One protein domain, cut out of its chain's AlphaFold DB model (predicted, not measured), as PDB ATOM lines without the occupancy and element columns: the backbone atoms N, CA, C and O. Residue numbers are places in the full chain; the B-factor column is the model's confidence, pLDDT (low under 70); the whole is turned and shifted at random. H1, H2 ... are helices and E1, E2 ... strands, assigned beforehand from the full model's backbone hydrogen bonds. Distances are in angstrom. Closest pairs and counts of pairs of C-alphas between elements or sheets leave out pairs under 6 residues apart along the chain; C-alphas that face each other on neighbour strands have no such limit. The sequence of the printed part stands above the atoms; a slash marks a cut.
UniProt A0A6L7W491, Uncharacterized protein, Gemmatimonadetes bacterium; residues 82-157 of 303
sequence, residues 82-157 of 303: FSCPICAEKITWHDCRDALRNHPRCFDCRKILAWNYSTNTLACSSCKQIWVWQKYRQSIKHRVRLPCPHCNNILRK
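This is residues 82 to 157 of the 303 residues of an uncharacterized protein of Gemmatimonadetes bacterium (UniProt A0A6L7W491). Two short helices, H1 and H2, lie side by side and run opposite ways, with a small sheet near each end of this elongated body: the three-stranded sheet E1 E2 E3 at one end and the strand hairpin E4 E5 at the other. H2 reaches the three-stranded sheet with its residues 133 to 137, H1 packs on E4, and long unnamed stretches make up much of the rest. The printed part has 76 residues with two named helices and five named strands, in the order H1 E1 E2 E3 H2 E4 E5; both sheets, of order E1 - E2 - E3 and E4 - E5, are antiparallel. The class is mixed, helices and strands, with under half of the residues in named elements. The whole is compact, with a radius of gyration of the C-alphas of 12.5 A, and spans 38 by 22 by 17 A.

The printed part begins at Phe 82, and residues 82 to 83 pair antiparallel with residues 90 to 91. H1, residues 93 to 102, measures 14.5 A and begins at C-alpha 93 (152.720, 168.085, 161.987). E1, residues 114 to 116, is 6.7 A long, E2, residues 121 to 123, 6.6 A, and E3, residues 130 to 132, 6.9 A. H2, residues 133 to 142, measures 14.8 A and begins at C-alpha 133 (144.556, 183.167, 172.113). E4, residues 145 to 147, is 7.1 A long, and E5, residues 154 to 156, is 6.8 A long and ends at C-alpha 156 (155.178, 172.943, 154.546).

E1, E2 and E3 form a meander, each strand the antiparallel neighbour of the one before. In the hairpin of E1 and E2, N 114 and O 123 are 2.8 A apart, within hydrogen-bond range. In the hairpin of E2 and E3, N 122 and O 131 are 2.8 A apart, also within range. H2 is on this sheet, at a height over the sheet of 9.3 A; the closest C-alphas of E2 and H2, those of Thr 121 and Trp 133, are 5.3 A apart. H1 is not on this sheet. H1 and H2 touch at a shallow tilt of 13 degrees, opposite ways; their closest C-alphas, those of Arg 97 and Ile 140, are 6.4 A apart. The closest C-alphas of H1 and E4, those of Cys 96 and Leu 146, are 6.4 A apart. E4 and E5 form an antiparallel hairpin at 142 degrees, with N 155 and O 146 within hydrogen-bond range at 2.8 A. E5 is apart from both H1 and H2. In H1 every O i to N i+4 pair is within hydrogen-bond range, and in H2 5 of 6 are.

The two C-alphas farthest apart, those of Ala 88 and Ser 118, are 38.9 A from each other, while those of Phe 82 and Lys 157, the first and last printed residues, are 9.6 A apart. The printed part has no cut. The link from H1 to E1, with 11 residues between them, is long; those from E2 to E3 and from E4 to E5 are short, and those from E1 to E2, E3 to H2 and H2 to E4 are tight. The mean pLDDT of the printed part is 91.0, and no printed residue is under 70.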
ATOM      1  N   PHE A  82     157.815 163.097 159.440       90.50
ATOM      2  CA  PHE A  82     158.617 163.565 158.330       90.50
ATOM      3  C   PHE A  82     159.875 164.212 158.902       90.50
ATOM      4  O   PHE A  82     159.871 164.700 160.033       90.50
ATOM      5  N   SER A  83     160.954 164.208 158.129       93.69
ATOM      6  CA  SER A  83     162.202 164.837 158.550       93.69
ATOM      7  C   SER A  83     162.201 166.316 158.182       93.69
ATOM      8  O   SER A  83     161.789 166.701 157.084       93.69
ATOM      9  N   CYS A  84     162.664 167.165 159.095       93.94
ATOM     10  CA  CYS A  84     162.965 168.551 158.758       93.94
ATOM     11  C   CYS A  84     164.098 168.591 157.712       93.94
ATOM     12  O   CYS A  84     165.140 167.991 157.957       93.94
ATOM     13  N   PRO A  85     163.977 169.330 156.593       93.88
ATOM     14  CA  PRO A  85     165.025 169.374 155.569       93.88
ATOM     15  C   PRO A  85     166.299 170.106 156.016       93.88
ATOM     16  O   PRO A  85     167.304 170.029 155.327       93.88
ATOM     17  N   ILE A  86     166.254 170.837 157.136       96.00
ATOM     18  CA  ILE A  86     167.400 171.609 157.642       96.00
ATOM     19  C   ILE A  86     168.092 170.891 158.795       96.00
ATOM     20  O   ILE A  86     169.304 170.747 158.780       96.00
ATOM     21  N   CYS A  87     167.338 170.447 159.804       95.50
ATOM     22  CA  CYS A  87     167.931 169.816 160.987       95.50
ATOM     23  C   CYS A  87     167.802 168.291 161.011       95.50
ATOM     24  O   CYS A  87     168.145 167.692 162.020       95.50
ATOM     25  N   ALA A  88     167.252 167.673 159.960       94.06
ATOM     26  CA  ALA A  88     167.013 166.230 159.819       94.06
ATOM     27  C   ALA A  88     166.098 165.568 160.875       94.06
ATOM     28  O   ALA A  88     165.680 164.425 160.686       94.06
ATOM     29  N   GLU A  89     165.728 166.287 161.936       94.62
ATOM     30  CA  GLU A  89     164.924 165.773 163.042       94.62
ATOM     31  C   GLU A  89     163.571 165.223 162.576       94.62
ATOM     32  O   GLU A  89     162.880 165.839 161.751       94.62
ATOM     33  N   LYS A  90     163.190 164.063 163.124       93.38
ATOM     34  CA  LYS A  90     161.933 163.386 162.799       93.38
ATOM     35  C   LYS A  90     160.805 163.983 163.627       93.38
ATOM     36  O   LYS A  90     160.741 163.810 164.837       93.38
ATOM     37  N   ILE A  91     159.876 164.645 162.954       93.00
ATOM     38  CA  ILE A  91     158.795 165.397 163.590       93.00
ATOM     39  C   ILE A  91     157.456 165.077 162.940       93.00
ATOM     40  O   ILE A  91     157.368 164.656 161.787       93.00
ATOM     41  N   THR A  92     156.373 165.303 163.667       92.06
ATOM     42  CA  THR A  92     155.015 165.258 163.127       92.06
ATOM     43  C   THR A  92     154.460 166.666 162.940       92.06
ATOM     44  O   THR A  92     154.880 167.641 163.565       92.06
ATOM     45  N   TRP A  93     153.417 166.799 162.114       91.44
ATOM     46  CA  TRP A  93     152.720 168.085 161.987       91.44
ATOM     47  C   TRP A  93     151.994 168.472 163.285       91.44
ATOM     48  O   TRP A  93     151.636 169.634 163.486       91.44
ATOM     49  N   HIS A  94     151.732 167.494 164.158       88.25
ATOM     50  CA  HIS A  94     151.210 167.734 165.494       88.25
ATOM     51  C   HIS A  94     152.261 168.415 166.372       88.25
ATOM     52  O   HIS A  94     151.935 169.441 166.966       88.25
ATOM     53  N   ASP A  95     153.511 167.948 166.337       89.19
ATOM     54  CA  ASP A  95     154.623 168.524 167.105       89.19
ATOM     55  C   ASP A  95     154.856 169.990 166.739       89.19
ATOM     56  O   ASP A  95     154.934 170.838 167.623       89.19
ATOM     57  N   CYS A  96     154.833 170.344 165.446       92.44
ATOM     58  CA  CYS A  96     154.950 171.748 165.024       92.44
ATOM     59  C   CYS A  96     153.818 172.629 165.586       92.44
ATOM     60  O   CYS A  96     154.028 173.783 165.966       92.44
ATOM     61  N   ARG A  97     152.585 172.105 165.636       92.19
ATOM     62  CA  ARG A  97     151.438 172.839 166.197       92.19
ATOM     63  C   ARG A  97     151.531 172.957 167.710       92.19
ATOM     64  O   ARG A  97     151.140 173.989 168.245       92.19
ATOM     65  N   ASP A  98     151.980 171.908 168.382       85.44
ATOM     66  CA  ASP A  98     152.135 171.883 169.832       85.44
ATOM     67  C   ASP A  98     153.275 172.787 170.284       85.44
ATOM     68  O   ASP A  98     153.091 173.557 171.224       85.44
ATOM     69  N   ALA A  99     154.377 172.826 169.539       90.50
ATOM     70  CA  ALA A  99     155.457 173.777 169.753       90.50
ATOM     71  C   ALA A  99     154.961 175.225 169.709       90.50
ATOM     72  O   ALA A  99     155.245 175.990 170.620       90.50
ATOM     73  N   LEU A 100     154.125 175.590 168.729       92.44
ATOM     74  CA  LEU A 100     153.499 176.917 168.685       92.44
ATOM     75  C   LEU A 100     152.434 177.149 169.759       92.44
ATOM     76  O   LEU A 100     152.095 178.294 170.047       92.44
ATOM     77  N   ARG A 101     151.850 176.092 170.325       87.88
ATOM     78  CA  ARG A 101     150.922 176.247 171.450       87.88
ATOM     79  C   ARG A 101     151.665 176.505 172.755       87.88
ATOM     80  O   ARG A 101     151.163 177.256 173.581       87.88
ATOM     81  N   ASN A 102     152.818 175.871 172.926       80.25
ATOM     82  CA  ASN A 102     153.646 175.999 174.121       80.25
ATOM     83  C   ASN A 102     154.539 177.245 174.058       80.25
ATOM     84  O   ASN A 102     154.737 177.907 175.069       80.25
ATOM     85  N   HIS A 103     155.017 177.595 172.864       88.56
ATOM     86  CA  HIS A 103     155.850 178.765 172.590       88.56
ATOM     87  C   HIS A 103     155.267 179.546 171.401       88.56
ATOM     88  O   HIS A 103     155.747 179.412 170.269       88.56
ATOM     89  N   PRO A 104     154.201 180.338 171.622       93.56
ATOM     90  CA  PRO A 104     153.554 181.111 170.570       93.56
ATOM     91  C   PRO A 104     154.540 182.061 169.897       93.56
ATOM     92  O   PRO A 104     155.289 182.775 170.558       93.56
ATOM     93  N   ARG A 105     154.534 182.078 168.566       94.62
ATOM     94  CA  ARG A 105     155.385 182.950 167.747       94.62
ATOM     95  C   ARG A 105     154.548 183.790 166.800       94.62
ATOM     96  O   ARG A 105     153.522 183.334 166.289       94.62
ATOM     97  N   CYS A 106     155.008 185.006 166.539       93.88
ATOM     98  CA  CYS A 106     154.442 185.847 165.499       93.88
ATOM     99  C   CYS A 106     154.579 185.139 164.150       93.88
ATOM    100  O   CYS A 106     155.655 184.648 163.817       93.88
ATOM    101  N   PHE A 107     153.516 185.108 163.349       90.50
ATOM    102  CA  PHE A 107     153.580 184.453 162.043       90.50
ATOM    103  C   PHE A 107     154.383 185.244 161.009       90.50
ATOM    104  O   PHE A 107     154.928 184.629 160.100       90.50
ATOM    105  N   ASP A 108     154.499 186.561 161.195       90.00
ATOM    106  CA  ASP A 108     155.249 187.433 160.289       90.00
ATOM    107  C   ASP A 108     156.726 187.522 160.705       90.00
ATOM    108  O   ASP A 108     157.613 187.071 159.989       90.00
ATOM    109  N   CYS A 109     157.010 188.014 161.918       92.25
ATOM    110  CA  CYS A 109     158.391 188.231 162.368       92.25
ATOM    111  C   CYS A 109     159.027 187.059 163.141       92.25
ATOM    112  O   CYS A 109     160.203 187.130 163.491       92.25
ATOM    113  N   ARG A 110     158.281 185.984 163.440       89.69
ATOM    114  CA  ARG A 110     158.762 184.752 164.114       89.69
ATOM    115  C   ARG A 110     159.285 184.903 165.551       89.69
ATOM    116  O   ARG A 110     159.654 183.894 166.168       89.69
ATOM    117  N   LYS A 111     159.276 186.113 166.121       92.00
ATOM    118  CA  LYS A 111     159.581 186.334 167.542       92.00
ATOM    119  C   LYS A 111     158.540 185.670 168.437       92.00
ATOM    120  O   LYS A 111     157.377 185.533 168.053       92.00
ATOM    121  N   ILE A 112     158.980 185.251 169.621       91.94
ATOM    122  CA  ILE A 112     158.099 184.711 170.656       91.94
ATOM    123  C   ILE A 112     157.130 185.817 171.079       91.94
ATOM    124  O   ILE A 112     157.525 186.971 171.252       91.94
ATOM    125  N   LEU A 113     155.853 185.467 171.168       93.62
ATOM    126  CA  LEU A 113     154.796 186.379 171.578       93.62
ATOM    127  C   LEU A 113     154.770 186.464 173.100       93.62
ATOM    128  O   LEU A 113     154.820 185.441 173.783       93.62
ATOM    129  N   ALA A 114     154.655 187.683 173.612       89.75
ATOM    130  CA  ALA A 114     154.403 187.922 175.021       89.75
ATOM    131  C   ALA A 114     152.951 187.562 175.330       89.75
ATOM    132  O   ALA A 114     152.037 187.941 174.591       89.75
ATOM    133  N   TRP A 115     152.741 186.819 176.409       86.69
ATOM    134  CA  TRP A 115     151.411 186.426 176.839       86.69
ATOM    135  C   TRP A 115     150.852 187.429 177.846       86.69
ATOM    136  O   TRP A 115     151.540 187.819 178.783       86.69
ATOM    137  N   ASN A 116     149.586 187.802 177.678       84.00
ATOM    138  CA  ASN A 116     148.799 188.528 178.666       84.00
ATOM    139  C   ASN A 116     147.637 187.624 179.111       84.00
ATOM    140  O   ASN A 116     146.706 187.369 178.337       84.00
ATOM    141  N   TYR A 117     147.714 187.068 180.326       74.25
ATOM    142  CA  TYR A 117     146.801 185.998 180.730       74.25
ATOM    143  C   TYR A 117     145.449 186.536 181.190       74.25
ATOM    144  O   TYR A 117     144.433 185.908 180.886       74.25
ATOM    145  N   SER A 118     145.416 187.715 181.814       71.00
ATOM    146  CA  SER A 118     144.184 188.410 182.209       71.00
ATOM    147  C   SER A 118     143.220 188.632 181.037       71.00
ATOM    148  O   SER A 118     142.027 188.346 181.151       71.00
ATOM    149  N   THR A 119     143.742 189.062 179.883       79.25
ATOM    150  CA  THR A 119     142.959 189.278 178.652       79.25
ATOM    151  C   THR A 119     142.972 188.074 177.712       79.25
ATOM    152  O   THR A 119     142.259 188.062 176.706       79.25
ATOM    153  N   ASN A 120     143.758 187.038 178.031       83.12
ATOM    154  CA  ASN A 120     143.979 185.865 177.188       83.12
ATOM    155  C   ASN A 120     144.426 186.254 175.762       83.12
ATOM    156  O   ASN A 120     143.926 185.722 174.758       83.12
ATOM    157  N   THR A 121     145.349 187.219 175.681       91.00
ATOM    158  CA  THR A 121     145.913 187.736 174.431       91.00
ATOM    159  C   THR A 121     147.415 187.481 174.325       91.00
ATOM    160  O   THR A 121     148.118 187.242 175.303       91.00
ATOM    161  N   LEU A 122     147.898 187.499 173.091       93.25
ATOM    162  CA  LEU A 122     149.292 187.368 172.704       93.25
ATOM    163  C   LEU A 122     149.708 188.648 171.996       93.25
ATOM    164  O   LEU A 122     149.027 189.040 171.052       93.25
ATOM    165  N   ALA A 123     150.822 189.256 172.382       94.56
ATOM    166  CA  ALA A 123     151.339 190.463 171.751       94.56
ATOM    167  C   ALA A 123     152.739 190.225 171.185       94.56
ATOM    168  O   ALA A 123     153.609 189.639 171.832       94.56
ATOM    169  N   CYS A 124     152.981 190.690 169.963       95.69
ATOM    170  CA  CYS A 124     154.317 190.670 169.390       95.69
ATOM    171  C   CYS A 124     155.080 191.945 169.760       95.69
ATOM    172  O   CYS A 124     154.666 193.044 169.397       95.69
ATOM    173  N   SER A 125     156.261 191.810 170.366       92.88
ATOM    174  CA  SER A 125     157.113 192.959 170.711       92.88
ATOM    175  C   SER A 125     157.626 193.729 169.488       92.88
ATOM    176  O   SER A 125     157.712 194.955 169.542       92.88
ATOM    177  N   SER A 126     157.905 193.019 168.385       93.31
ATOM    178  CA  SER A 126     158.377 193.594 167.116       93.31
ATOM    179  C   SER A 126     157.286 194.248 166.271       93.31
ATOM    180  O   SER A 126     157.369 195.438 166.016       93.31
ATOM    181  N   CYS A 127     156.277 193.498 165.812       93.31
ATOM    182  CA  CYS A 127     155.274 194.031 164.880       93.31
ATOM    183  C   CYS A 127     154.034 194.630 165.560       93.31
ATOM    184  O   CYS A 127     153.103 195.022 164.866       93.31
ATOM    185  N   LYS A 128     153.989 194.647 166.901       93.44
ATOM    186  CA  LYS A 128     152.885 195.175 167.727       93.44
ATOM    187  C   LYS A 128     151.508 194.543 167.485       93.44
ATOM    188  O   LYS A 128     150.526 194.972 168.074       93.44
ATOM    189  N   GLN A 129     151.436 193.488 166.678       94.38
ATOM    190  CA  GLN A 129     150.217 192.721 166.460       94.38
ATOM    191  C   GLN A 129     149.779 192.019 167.748       94.38
ATOM    192  O   GLN A 129     150.612 191.508 168.507       94.38
ATOM    193  N   ILE A 130     148.463 191.981 167.962       95.19
ATOM    194  CA  ILE A 130     147.832 191.367 169.129       95.19
ATOM    195  C   ILE A 130     146.833 190.315 168.653       95.19
ATOM    196  O   ILE A 130     146.004 190.563 167.778       95.19
ATOM    197  N   TRP A 131     146.877 189.131 169.257       94.44
ATOM    198  CA  TRP A 131     145.946 188.046 168.978       94.44
ATOM    199  C   TRP A 131     145.218 187.620 170.241       94.44
ATOM    200  O   TRP A 131     145.838 187.338 171.257       94.44
ATOM    201  N   VAL A 132     143.905 187.427 170.149       93.38
ATOM    202  CA  VAL A 132     143.177 186.636 171.150       93.38
ATOM    203  C   VAL A 132     143.604 185.171 171.016       93.38
ATOM    204  O   VAL A 132     143.550 184.610 169.915       93.38
ATOM    205  N   TRP A 133     143.987 184.521 172.117       89.19
ATOM    206  CA  TRP A 133     144.556 183.167 172.113       89.19
ATOM    207  C   TRP A 133     143.700 182.136 171.368       89.19
ATOM    208  O   TRP A 133     144.219 181.327 170.596       89.19
ATOM    209  N   GLN A 134     142.373 182.168 171.534       85.62
ATOM    210  CA  GLN A 134     141.474 181.261 170.810       85.62
ATOM    211  C   GLN A 134     141.587 181.419 169.287       85.62
ATOM    212  O   GLN A 134     141.702 180.415 168.578       85.62
ATOM    213  N   LYS A 135     141.620 182.663 168.788       91.62
ATOM    214  CA  LYS A 135     141.797 182.957 167.358       91.62
ATOM    215  C   LYS A 135     143.184 182.526 166.882       91.62
ATOM    216  O   LYS A 135     143.305 181.899 165.831       91.62
ATOM    217  N   TYR A 136     144.219 182.763 167.691       93.75
ATOM    218  CA  TYR A 136     145.576 182.299 167.403       93.75
ATOM    219  C   TYR A 136     145.640 180.767 167.264       93.75
ATOM    220  O   TYR A 136     146.077 180.257 166.229       93.75
ATOM    221  N   ARG A 137     145.100 180.005 168.229       89.56
ATOM    222  CA  ARG A 137     145.015 178.532 168.158       89.56
ATOM    223  C   ARG A 137     144.244 178.042 166.942       89.56
ATOM    224  O   ARG A 137     144.635 177.045 166.328       89.56
ATOM    225  N   GLN A 138     143.131 178.699 166.623       88.00
ATOM    226  CA  GLN A 138     142.335 178.359 165.452       88.00
ATOM    227  C   GLN A 138     143.155 178.569 164.177       88.00
ATOM    228  O   GLN A 138     143.181 177.678 163.330       88.00
ATOM    229  N   SER A 139     143.917 179.662 164.082       92.38
ATOM    230  CA  SER A 139     144.796 179.916 162.936       92.38
ATOM    231  C   SER A 139     145.853 178.813 162.753       92.38
ATOM    232  O   SER A 139     146.010 178.295 161.647       92.38
ATOM    233  N   ILE A 140     146.492 178.338 163.834       92.81
ATOM    234  CA  ILE A 140     147.483 177.242 163.794       92.81
ATOM    235  C   ILE A 140     146.889 175.966 163.180       92.81
ATOM    236  O   ILE A 140     147.560 175.231 162.450       92.81
ATOM    237  N   LYS A 141     145.614 175.674 163.467       87.12
ATOM    238  CA  LYS A 141     144.947 174.460 162.980       87.12
ATOM    239  C   LYS A 141     144.890 174.414 161.451       87.12
ATOM    240  O   LYS A 141     145.047 173.332 160.886       87.12
ATOM    241  N   HIS A 142     144.687 175.553 160.799       85.56
ATOM    242  CA  HIS A 142     144.451 175.626 159.356       85.56
ATOM    243  C   HIS A 142     145.703 175.976 158.544       85.56
ATOM    244  O   HIS A 142     145.701 175.811 157.327       85.56
ATOM    245  N   ARG A 143     146.794 176.389 159.198       89.69
ATOM    246  CA  ARG A 143     148.044 176.726 158.514       89.69
ATOM    247  C   ARG A 143     148.676 175.513 157.829       89.69
ATOM    248  O   ARG A 143     148.767 174.421 158.392       89.69
ATOM    249  N   VAL A 144     149.138 175.759 156.605       92.31
ATOM    250  CA  VAL A 144     149.910 174.827 155.768       92.31
ATOM    251  C   VAL A 144     151.414 175.034 155.962       92.31
ATOM    252  O   VAL A 144     152.193 174.168 155.594       92.31
ATOM    253  N   ARG A 145     151.833 176.159 156.549       94.06
ATOM    254  CA  ARG A 145     153.234 176.480 156.835       94.06
ATOM    255  C   ARG A 145     153.409 176.748 158.323       94.06
ATOM    256  O   ARG A 145     152.697 177.603 158.847       94.06
ATOM    257  N   LEU A 146     154.308 176.021 158.981       94.38
ATOM    258  CA  LEU A 146     154.606 176.136 160.414       94.38
ATOM    259  C   LEU A 146     156.123 176.018 160.641       94.38
ATOM    260  O   LEU A 146     156.779 175.318 159.873       94.38
ATOM    261  N   PRO A 147     156.688 176.670 161.667       94.75
ATOM    262  CA  PRO A 147     158.099 176.524 161.994       94.75
ATOM    263  C   PRO A 147     158.404 175.134 162.563       94.75
ATOM    264  O   PRO A 147     157.587 174.540 163.271       94.75
ATOM    265  N   CYS A 148     159.604 174.640 162.271       93.88
ATOM    266  CA  CYS A 148     160.187 173.473 162.918       93.88
ATOM    267  C   CYS A 148     160.396 173.748 164.418       93.88
ATOM    268  O   CYS A 148     160.957 174.795 164.748       93.88
ATOM    269  N   PRO A 149     160.020 172.832 165.327       92.88
ATOM    270  CA  PRO A 149     160.278 173.006 166.757       92.88
ATOM    271  C   PRO A 149     161.765 173.103 167.119       92.88
ATOM    272  O   PRO A 149     162.090 173.741 168.114       92.88
ATOM    273  N   HIS A 150     162.653 172.510 166.315       91.88
ATOM    274  CA  HIS A 150     164.085 172.411 166.623       91.88
ATOM    275  C   HIS A 150     164.899 173.553 166.007       91.88
ATOM    276  O   HIS A 150     165.642 174.229 166.707       91.88
ATOM    277  N   CYS A 151     164.733 173.810 164.706       93.12
ATOM    278  CA  CYS A 151     165.532 174.811 163.982       93.12
ATOM    279  C   CYS A 151     164.748 176.056 163.549       93.12
ATOM    280  O   CYS A 151     165.301 176.942 162.906       93.12
ATOM    281  N   ASN A 152     163.444 176.126 163.846       91.69
ATOM    282  CA  ASN A 152     162.561 177.241 163.486       91.69
ATOM    283  C   ASN A 152     162.424 177.523 161.969       91.69
ATOM    284  O   ASN A 152     161.774 178.500 161.581       91.69
ATOM    285  N   ASN A 153     162.974 176.669 161.094       93.44
ATOM    286  CA  ASN A 153     162.777 176.778 159.649       93.44
ATOM    287  C   ASN A 153     161.308 176.525 159.270       93.44
ATOM    288  O   ASN A 153     160.634 175.710 159.900       93.44
ATOM    289  N   ILE A 154     160.804 177.201 158.236       94.31
ATOM    290  CA  ILE A 154     159.405 177.070 157.820       94.31
ATOM    291  C   ILE A 154     159.202 175.772 157.043       94.31
ATOM    292  O   ILE A 154     159.731 175.571 155.955       94.31
ATOM    293  N   LEU A 155     158.361 174.910 157.598       94.12
ATOM    294  CA  LEU A 155     157.977 173.634 157.025       94.12
ATOM    295  C   LEU A 155     156.623 173.763 156.350       94.12
ATOM    296  O   LEU A 155     155.695 174.362 156.900       94.12
ATOM    297  N   ARG A 156     156.480 173.149 155.177       94.12
ATOM    298  CA  ARG A 156     155.178 172.943 154.546       94.12
ATOM    299  C   ARG A 156     154.574 171.649 155.081       94.12
ATOM    300  O   ARG A 156     155.272 170.651 155.224       94.12
ATOM    301  N   LYS A 157     153.270 171.658 155.349       90.44
ATOM    302  CA  LYS A 157     152.522 170.468 155.736       90.44
ATOM    303  C   LYS A 157     152.754 169.396 154.668       90.44
ATOM    304  O   LYS A 157     152.473 169.686 153.500       90.44
TER     305      LYS A 157